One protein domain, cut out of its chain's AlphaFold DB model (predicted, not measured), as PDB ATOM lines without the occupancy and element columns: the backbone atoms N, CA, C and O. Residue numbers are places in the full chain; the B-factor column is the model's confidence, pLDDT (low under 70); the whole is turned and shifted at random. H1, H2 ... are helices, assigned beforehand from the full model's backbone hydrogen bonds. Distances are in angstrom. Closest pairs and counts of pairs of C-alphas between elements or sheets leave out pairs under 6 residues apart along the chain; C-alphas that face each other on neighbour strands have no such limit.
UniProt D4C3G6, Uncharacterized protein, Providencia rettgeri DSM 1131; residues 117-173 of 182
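AT A GLANCE: This is residues 117 to 173 of the 182 residues of an uncharacterized protein of Providencia rettgeri DSM 1131 (UniProt D4C3G6). The longest helix, H1, makes one side of a small three-sided shape, with H3 as its base and H2 as the other side. H3 packs across the first parts of H1 and H2; a long link of 11 residues joins H1 to H2, and a short link of 10 residues joins H2 to H3. The printed part has 57 residues, with H1, H2 and H3 in that order and no named strand: all helix. It is compact and rounded, with a radius of gyration of the C-alphas of 10.3 A and spans of 25 by 23 by 19 A.

IN THESE COORDINATES: H1, residues 117 to 128, is 16.4 A long and begins with C-alpha 117 at (-26.183, 9.678, -5.670). H3, residues 161 to 171, is 15.3 A long and ends with C-alpha 171 at (-30.346, 4.228, -1.082). H2, residues 140 to 150, is 15.2 A long.

HOW THE PARTS SIT: H1 touches H3 with residues 119 to 123 alone, about perpendicular at 74 degrees; their closest C-alphas, those of Ser 119 and Trp 168, are 4.7 A apart. H2 touches H3, about perpendicular at 79 degrees; their closest C-alphas, those of Leu 140 and Asp 162, are 5.8 A apart. H1 and H2 are only just apart, their closest C-alphas at 8.3 A. In H1, H2 and H3 every O i to N i+4 pair is within hydrogen-bond range.

THE WHOLE: The C-alphas farthest apart, those of Pro 152 and Gly 173, are 26.3 A apart. The printed part has no cut. The link from H1 to H2 is long. The pLDDT is under 70 at residues 117, 154 and 156 to 159.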
ATOM      1  N   LEU A 117     -27.052   8.504  -5.770       69.44
ATOM      2  CA  LEU A 117     -26.183   9.678  -5.670       69.44
ATOM      3  C   LEU A 117     -26.915  10.864  -5.025       69.44
ATOM      4  O   LEU A 117     -26.393  11.458  -4.088       69.44
ATOM      5  N   GLN A 118     -28.140  11.152  -5.472       72.19
ATOM      6  CA  GLN A 118     -28.994  12.188  -4.880       72.19
ATOM      7  C   GLN A 118     -29.321  11.871  -3.419       72.19
ATOM      8  O   GLN A 118     -29.206  12.739  -2.561       72.19
ATOM      9  N   SER A 119     -29.635  10.613  -3.105       79.56
ATOM     10  CA  SER A 119     -29.883  10.190  -1.727       79.56
ATOM     11  C   SER A 119     -28.653  10.365  -0.828       79.56
ATOM     12  O   SER A 119     -28.775  10.871   0.285       79.56
ATOM     13  N   ARG A 120     -27.447  10.030  -1.315       78.00
ATOM     14  CA  ARG A 120     -26.193  10.286  -0.580       78.00
ATOM     15  C   ARG A 120     -25.922  11.773  -0.386       78.00
ATOM     16  O   ARG A 120     -25.463  12.159   0.683       78.00
ATOM     17  N   PHE A 121     -26.215  12.594  -1.392       75.69
ATOM     18  CA  PHE A 121     -26.078  14.045  -1.300       75.69
ATOM     19  C   PHE A 121     -27.006  14.628  -0.225       75.69
ATOM     20  O   PHE A 121     -26.530  15.334   0.658       75.69
ATOM     21  N   ILE A 122     -28.290  14.250  -0.228       82.50
ATOM     22  CA  ILE A 122     -29.270  14.684   0.782       82.50
ATOM     23  C   ILE A 122     -28.832  14.259   2.190       82.50
ATOM     24  O   ILE A 122     -28.816  15.078   3.104       82.50
ATOM     25  N   VAL A 123     -28.400  13.008   2.376       83.19
ATOM     26  CA  VAL A 123     -27.868  12.539   3.670       83.19
ATOM     27  C   VAL A 123     -26.605  13.302   4.079       83.19
ATOM     28  O   VAL A 123     -26.421  13.600   5.258       83.19
ATOM     29  N   GLY A 124     -25.744  13.655   3.123       78.06
ATOM     30  CA  GLY A 124     -24.580  14.508   3.359       78.06
ATOM     31  C   GLY A 124     -24.967  15.893   3.879       78.06
ATOM     32  O   GLY A 124     -24.364  16.366   4.840       78.06
ATOM     33  N   LEU A 125     -26.010  16.504   3.310       83.31
ATOM     34  CA  LEU A 125     -26.559  17.770   3.800       83.31
ATOM     35  C   LEU A 125     -27.137  17.628   5.210       83.31
ATOM     36  O   LEU A 125     -26.857  18.461   6.065       83.31
ATOM     37  N   LEU A 126     -27.872  16.548   5.496       85.00
ATOM     38  CA  LEU A 126     -28.381  16.289   6.847       85.00
ATOM     39  C   LEU A 126     -27.237  16.137   7.861       85.00
ATOM     40  O   LEU A 126     -27.300  16.699   8.947       85.00
ATOM     41  N   ARG A 127     -26.142  15.459   7.507       83.56
ATOM     42  CA  ARG A 127     -24.953  15.392   8.375       83.56
ATOM     43  C   ARG A 127     -24.295  16.755   8.582       83.56
ATOM     44  O   ARG A 127     -23.861  17.048   9.691       83.56
ATOM     45  N   ALA A 128     -24.239  17.590   7.544       78.25
ATOM     46  CA  ALA A 128     -23.750  18.965   7.660       78.25
ATOM     47  C   ALA A 128     -24.644  19.822   8.575       78.25
ATOM     48  O   ALA A 128     -24.147  20.711   9.258       78.25
ATOM     49  N   LEU A 129     -25.938  19.499   8.649       80.44
ATOM     50  CA  LEU A 129     -26.901  20.046   9.608       80.44
ATOM     51  C   LEU A 129     -26.878  19.323  10.967       80.44
ATOM     52  O   LEU A 129     -27.853  19.398  11.714       80.44
ATOM     53  N   GLU A 130     -25.790  18.619  11.287       85.75
ATOM     54  CA  GLU A 130     -25.551  17.921  12.556       85.75
ATOM     55  C   GLU A 130     -26.574  16.818  12.886       85.75
ATOM     56  O   GLU A 130     -26.877  16.578  14.057       85.75
ATOM     57  N   PHE A 131     -27.141  16.156  11.878       85.00
ATOM     58  CA  PHE A 131     -27.877  14.909  12.090       85.00
ATOM     59  C   PHE A 131     -26.917  13.721  12.123       85.00
ATOM     60  O   PHE A 131     -25.996  13.612  11.309       85.00
ATOM     61  N   THR A 132     -27.142  12.822  13.074       87.06
ATOM     62  CA  THR A 132     -26.271  11.677  13.340       87.06
ATOM     63  C   THR A 132     -26.820  10.384  12.742       87.06
ATOM     64  O   THR A 132     -27.997  10.270  12.399       87.06
ATOM     65  N   ASP A 133     -25.972   9.358  12.672       84.44
ATOM     66  CA  ASP A 133     -26.408   8.021  12.258       84.44
ATOM     67  C   ASP A 133     -27.462   7.420  13.205       84.44
ATOM     68  O   ASP A 133     -28.255   6.582  12.773       84.44
ATOM     69  N   ASP A 134     -27.517   7.867  14.464       84.62
ATOM     70  CA  ASP A 134     -28.561   7.473  15.413       84.62
ATOM     71  C   ASP A 134     -29.900   8.137  15.075       84.62
ATOM     72  O   ASP A 134     -30.937   7.471  15.094       84.62
ATOM     73  N   ASP A 135     -29.891   9.405  14.650       84.69
ATOM     74  CA  ASP A 135     -31.087  10.076  14.125       84.69
ATOM     75  C   ASP A 135     -31.618   9.361  12.874       84.69
ATOM     76  O   ASP A 135     -32.823   9.156  12.723       84.69
ATOM     77  N   PHE A 136     -30.718   8.900  12.001       85.62
ATOM     78  CA  PHE A 136     -31.079   8.162  10.790       85.62
ATOM     79  C   PHE A 136     -31.540   6.722  11.036       85.62
ATOM     80  O   PHE A 136     -32.083   6.102  10.119       85.62
ATOM     81  N   LYS A 137     -31.328   6.169  12.232       83.06
ATOM     82  CA  LYS A 137     -31.818   4.839  12.635       83.06
ATOM     83  C   LYS A 137     -33.050   4.914  13.538       83.06
ATOM     84  O   LYS A 137     -33.790   3.934  13.603       83.06
ATOM     85  N   GLY A 138     -33.269   6.050  14.199       81.12
ATOM     86  CA  GLY A 138     -34.433   6.341  15.037       81.12
ATOM     87  C   GLY A 138     -35.734   6.496  14.245       81.12
ATOM     88  O   GLY A 138     -35.783   6.229  13.048       81.12
ATOM     89  N   SER A 139     -36.816   6.910  14.903       84.31
ATOM     90  CA  SER A 139     -38.127   7.096  14.259       84.31
ATOM     91  C   SER A 139     -38.058   8.091  13.089       84.31
ATOM     92  O   SER A 139     -37.455   9.156  13.216       84.31
ATOM     93  N   LEU A 140     -38.678   7.756  11.948       84.31
ATOM     94  CA  LEU A 140     -38.750   8.661  10.789       84.31
ATOM     95  C   LEU A 140     -39.521   9.930  11.135       84.31
ATOM     96  O   LEU A 140     -39.043  11.021  10.844       84.31
ATOM     97  N   SER A 141     -40.641   9.793  11.840       82.50
ATOM     98  CA  SER A 141     -41.461  10.926  12.254       82.50
ATOM     99  C   SER A 141     -40.699  11.859  13.203       82.50
ATOM    100  O   SER A 141     -40.815  13.077  13.097       82.50
ATOM    101  N   ASP A 142     -39.847  11.319  14.083       84.56
ATOM    102  CA  ASP A 142     -38.983  12.146  14.939       84.56
ATOM    103  C   ASP A 142     -37.901  12.860  14.128       84.56
ATOM    104  O   ASP A 142     -37.606  14.029  14.380       84.56
ATOM    105  N   LEU A 143     -37.316  12.172  13.144       85.81
ATOM    106  CA  LEU A 143     -36.334  12.755  12.236       85.81
ATOM    107  C   LEU A 143     -36.953  13.890  11.406       85.81
ATOM    108  O   LEU A 143     -36.358  14.960  11.325       85.81
ATOM    109  N   ILE A 144     -38.158  13.700  10.865       85.81
ATOM    110  CA  ILE A 144     -38.907  14.728  10.128       85.81
ATOM    111  C   ILE A 144     -39.172  15.934  11.023       85.81
ATOM    112  O   ILE A 144     -38.778  17.042  10.676       85.81
ATOM    113  N   ASN A 145     -39.711  15.719  12.226       85.44
ATOM    114  CA  ASN A 145     -39.956  16.800  13.181       85.44
ATOM    115  C   ASN A 145     -38.677  17.582  13.525       85.44
ATOM    116  O   ASN A 145     -38.714  18.794  13.732       85.44
ATOM    117  N   LYS A 146     -37.527  16.904  13.621       86.06
ATOM    118  CA  LYS A 146     -36.233  17.564  13.842       86.06
ATOM    119  C   LYS A 146     -35.784  18.356  12.613       86.06
ATOM    120  O   LYS A 146     -35.264  19.456  12.783       86.06
ATOM    121  N   ILE A 147     -35.972  17.814  11.408       84.81
ATOM    122  CA  ILE A 147     -35.651  18.490  10.142       84.81
ATOM    123  C   ILE A 147     -36.496  19.754   9.998       84.81
ATOM    124  O   ILE A 147     -35.926  20.823   9.828       84.81
ATOM    125  N   GLU A 148     -37.814  19.667  10.164       85.12
ATOM    126  CA  GLU A 148     -38.733  20.809  10.059       85.12
ATOM    127  C   GLU A 148     -38.422  21.899  11.093       85.12
ATOM    128  O   GLU A 148     -38.464  23.089  10.790       85.12
ATOM    129  N   LYS A 149     -38.014  21.517  12.311       84.69
ATOM    130  CA  LYS A 149     -37.564  22.483  13.327       84.69
ATOM    131  C   LYS A 149     -36.260  23.190  12.959       84.69
ATOM    132  O   LYS A 149     -36.090  24.350  13.320       84.69
ATOM    133  N   ARG A 150     -35.320  22.497  12.307       82.00
ATOM    134  CA  ARG A 150     -34.013  23.060  11.908       82.00
ATOM    135  C   ARG A 150     -34.076  23.817  10.585       82.00
ATOM    136  O   ARG A 150     -33.294  24.740  10.388       82.00
ATOM    137  N   ALA A 151     -34.984  23.427   9.699       76.69
ATOM    138  CA  ALA A 151     -35.192  24.008   8.385       76.69
ATOM    139  C   ALA A 151     -36.704  24.149   8.119       76.69
ATOM    140  O   ALA A 151     -37.290  23.331   7.410       76.69
ATOM    141  N   PRO A 152     -37.356  25.192   8.663       77.88
ATOM    142  CA  PRO A 152     -38.794  25.412   8.475       77.88
ATOM    143  C   PRO A 152     -39.187  25.553   6.998       77.88
ATOM    144  O   PRO A 152     -40.272  25.132   6.605       77.88
ATOM    145  N   GLU A 153     -38.260  26.069   6.186       74.81
ATOM    146  CA  GLU A 153     -38.350  26.237   4.730       74.81
ATOM    147  C   GLU A 153     -38.678  24.927   3.986       74.81
ATOM    148  O   GLU A 153     -39.202  24.971   2.877       74.81
ATOM    149  N   VAL A 154     -38.357  23.754   4.565       67.69
ATOM    150  CA  VAL A 154     -38.576  22.447   3.917       67.69
ATOM    151  C   VAL A 154     -39.856  21.729   4.347       67.69
ATOM    152  O   VAL A 154     -40.136  20.620   3.884       67.69
ATOM    153  N   THR A 155     -40.645  22.355   5.220       71.25
ATOM    154  CA  THR A 155     -41.889  21.784   5.753       71.25
ATOM    155  C   THR A 155     -42.898  21.561   4.628       71.25
ATOM    156  O   THR A 155     -43.190  22.469   3.853       71.25
ATOM    157  N   GLY A 156     -43.448  20.348   4.530       63.91
ATOM    158  CA  GLY A 156     -44.491  20.022   3.548       63.91
ATOM    159  C   GLY A 156     -44.029  19.893   2.088       63.91
ATOM    160  O   GLY A 156     -44.872  19.685   1.222       63.91
ATOM    161  N   ILE A 157     -42.721  19.949   1.797       61.03
ATOM    162  CA  ILE A 157     -42.184  19.779   0.427       61.03
ATOM    163  C   ILE A 157     -42.438  18.364  -0.131       61.03
ATOM    164  O   ILE A 157     -42.438  18.153  -1.343       61.03
ATOM    165  N   VAL A 158     -42.657  17.373   0.736       57.09
ATOM    166  CA  VAL A 158     -42.769  15.963   0.347       57.09
ATOM    167  C   VAL A 158     -44.158  15.427   0.687       57.09
ATOM    168  O   VAL A 158     -44.581  15.499   1.834       57.09
ATOM    169  N   GLY A 159     -44.853  14.847  -0.299       59.47
ATOM    170  CA  GLY A 159     -46.222  14.339  -0.120       59.47
ATOM    171  C   GLY A 159     -46.349  13.138   0.832       59.47
ATOM    172  O   GLY A 159     -47.326  13.044   1.566       59.47
ATOM    173  N   ASP A 160     -45.354  12.244   0.858       72.94
ATOM    174  CA  ASP A 160     -45.219  11.165   1.855       72.94
ATOM    175  C   ASP A 160     -43.797  11.225   2.448       72.94
ATOM    176  O   ASP A 160     -42.871  10.583   1.921       72.94
ATOM    177  N   PRO A 161     -43.582  12.072   3.474       71.31
ATOM    178  CA  PRO A 161     -42.261  12.344   4.036       71.31
ATOM    179  C   PRO A 161     -41.595  11.087   4.598       71.31
ATOM    180  O   PRO A 161     -40.406  10.869   4.367       71.31
ATOM    181  N   ASP A 162     -42.365  10.228   5.273       75.44
ATOM    182  CA  ASP A 162     -41.862   9.009   5.908       75.44
ATOM    183  C   ASP A 162     -41.328   8.027   4.860       75.44
ATOM    184  O   ASP A 162     -40.179   7.578   4.933       75.44
ATOM    185  N   LYS A 163     -42.128   7.715   3.836       77.81
ATOM    186  CA  LYS A 163     -41.733   6.760   2.793       77.81
ATOM    187  C   LYS A 163     -40.570   7.269   1.950       77.81
ATOM    188  O   LYS A 163     -39.690   6.491   1.575       77.81
ATOM    189  N   THR A 164     -40.569   8.564   1.653       79.88
ATOM    190  CA  THR A 164     -39.541   9.199   0.821       79.88
ATOM    191  C   THR A 164     -38.207   9.248   1.555       79.88
ATOM    192  O   THR A 164     -37.185   8.825   1.016       79.88
ATOM    193  N   LEU A 165     -38.220   9.675   2.821       82.94
ATOM    194  CA  LEU A 165     -37.025   9.720   3.651       82.94
ATOM    195  C   LEU A 165     -36.473   8.316   3.911       82.94
ATOM    196  O   LEU A 165     -35.265   8.106   3.818       82.94
ATOM    197  N   TYR A 166     -37.341   7.332   4.158       85.25
ATOM    198  CA  TYR A 166     -36.932   5.933   4.273       85.25
ATOM    199  C   TYR A 166     -36.177   5.445   3.029       85.25
ATOM    200  O   TYR A 166     -35.082   4.890   3.152       85.25
ATOM    201  N   ASP A 167     -36.728   5.676   1.834       84.31
ATOM    202  CA  ASP A 167     -36.110   5.265   0.569       84.31
ATOM    203  C   ASP A 167     -34.753   5.953   0.349       84.31
ATOM    204  O   ASP A 167     -33.777   5.304  -0.034       84.31
ATOM    205  N   TRP A 168     -34.644   7.245   0.672       86.06
ATOM    206  CA  TRP A 168     -33.377   7.972   0.591       86.06
ATOM    207  C   TRP A 168     -32.321   7.420   1.545       86.06
ATOM    208  O   TRP A 168     -31.182   7.210   1.134       86.06
ATOM    209  N   LEU A 169     -32.679   7.128   2.796       86.56
ATOM    210  CA  LEU A 169     -31.734   6.578   3.767       86.56
ATOM    211  C   LEU A 169     -31.207   5.208   3.312       86.56
ATOM    212  O   LEU A 169     -29.994   4.988   3.302       86.56
ATOM    213  N   ILE A 170     -32.090   4.319   2.844       87.06
ATOM    214  CA  ILE A 170     -31.696   2.999   2.327       87.06
ATOM    215  C   ILE A 170     -30.784   3.137   1.100       87.06
ATOM    216  O   ILE A 170     -29.714   2.528   1.053       87.06
ATOM    217  N   LYS A 171     -31.153   3.978   0.127       84.19
ATOM    218  CA  LYS A 171     -30.346   4.228  -1.082       84.19
ATOM    219  C   LYS A 171     -29.014   4.917  -0.793       84.19
ATOM    220  O   LYS A 171     -28.069   4.760  -1.565       84.19
ATOM    221  N   ALA A 172     -28.926   5.660   0.307       82.00
ATOM    222  CA  ALA A 172     -27.685   6.249   0.794       82.00
ATOM    223  C   ALA A 172     -26.775   5.247   1.528       82.00
ATOM    224  O   ALA A 172     -25.649   5.600   1.876       82.00
ATOM    225  N   GLY A 173     -27.229   4.005   1.736       82.25
ATOM    226  CA  GLY A 173     -26.478   2.954   2.421       82.25
ATOM    227  C   GLY A 173     -26.683   2.923   3.938       82.25
ATOM    228  O   GLY A 173     -25.904   2.283   4.640       82.25
TER     229      GLY A 173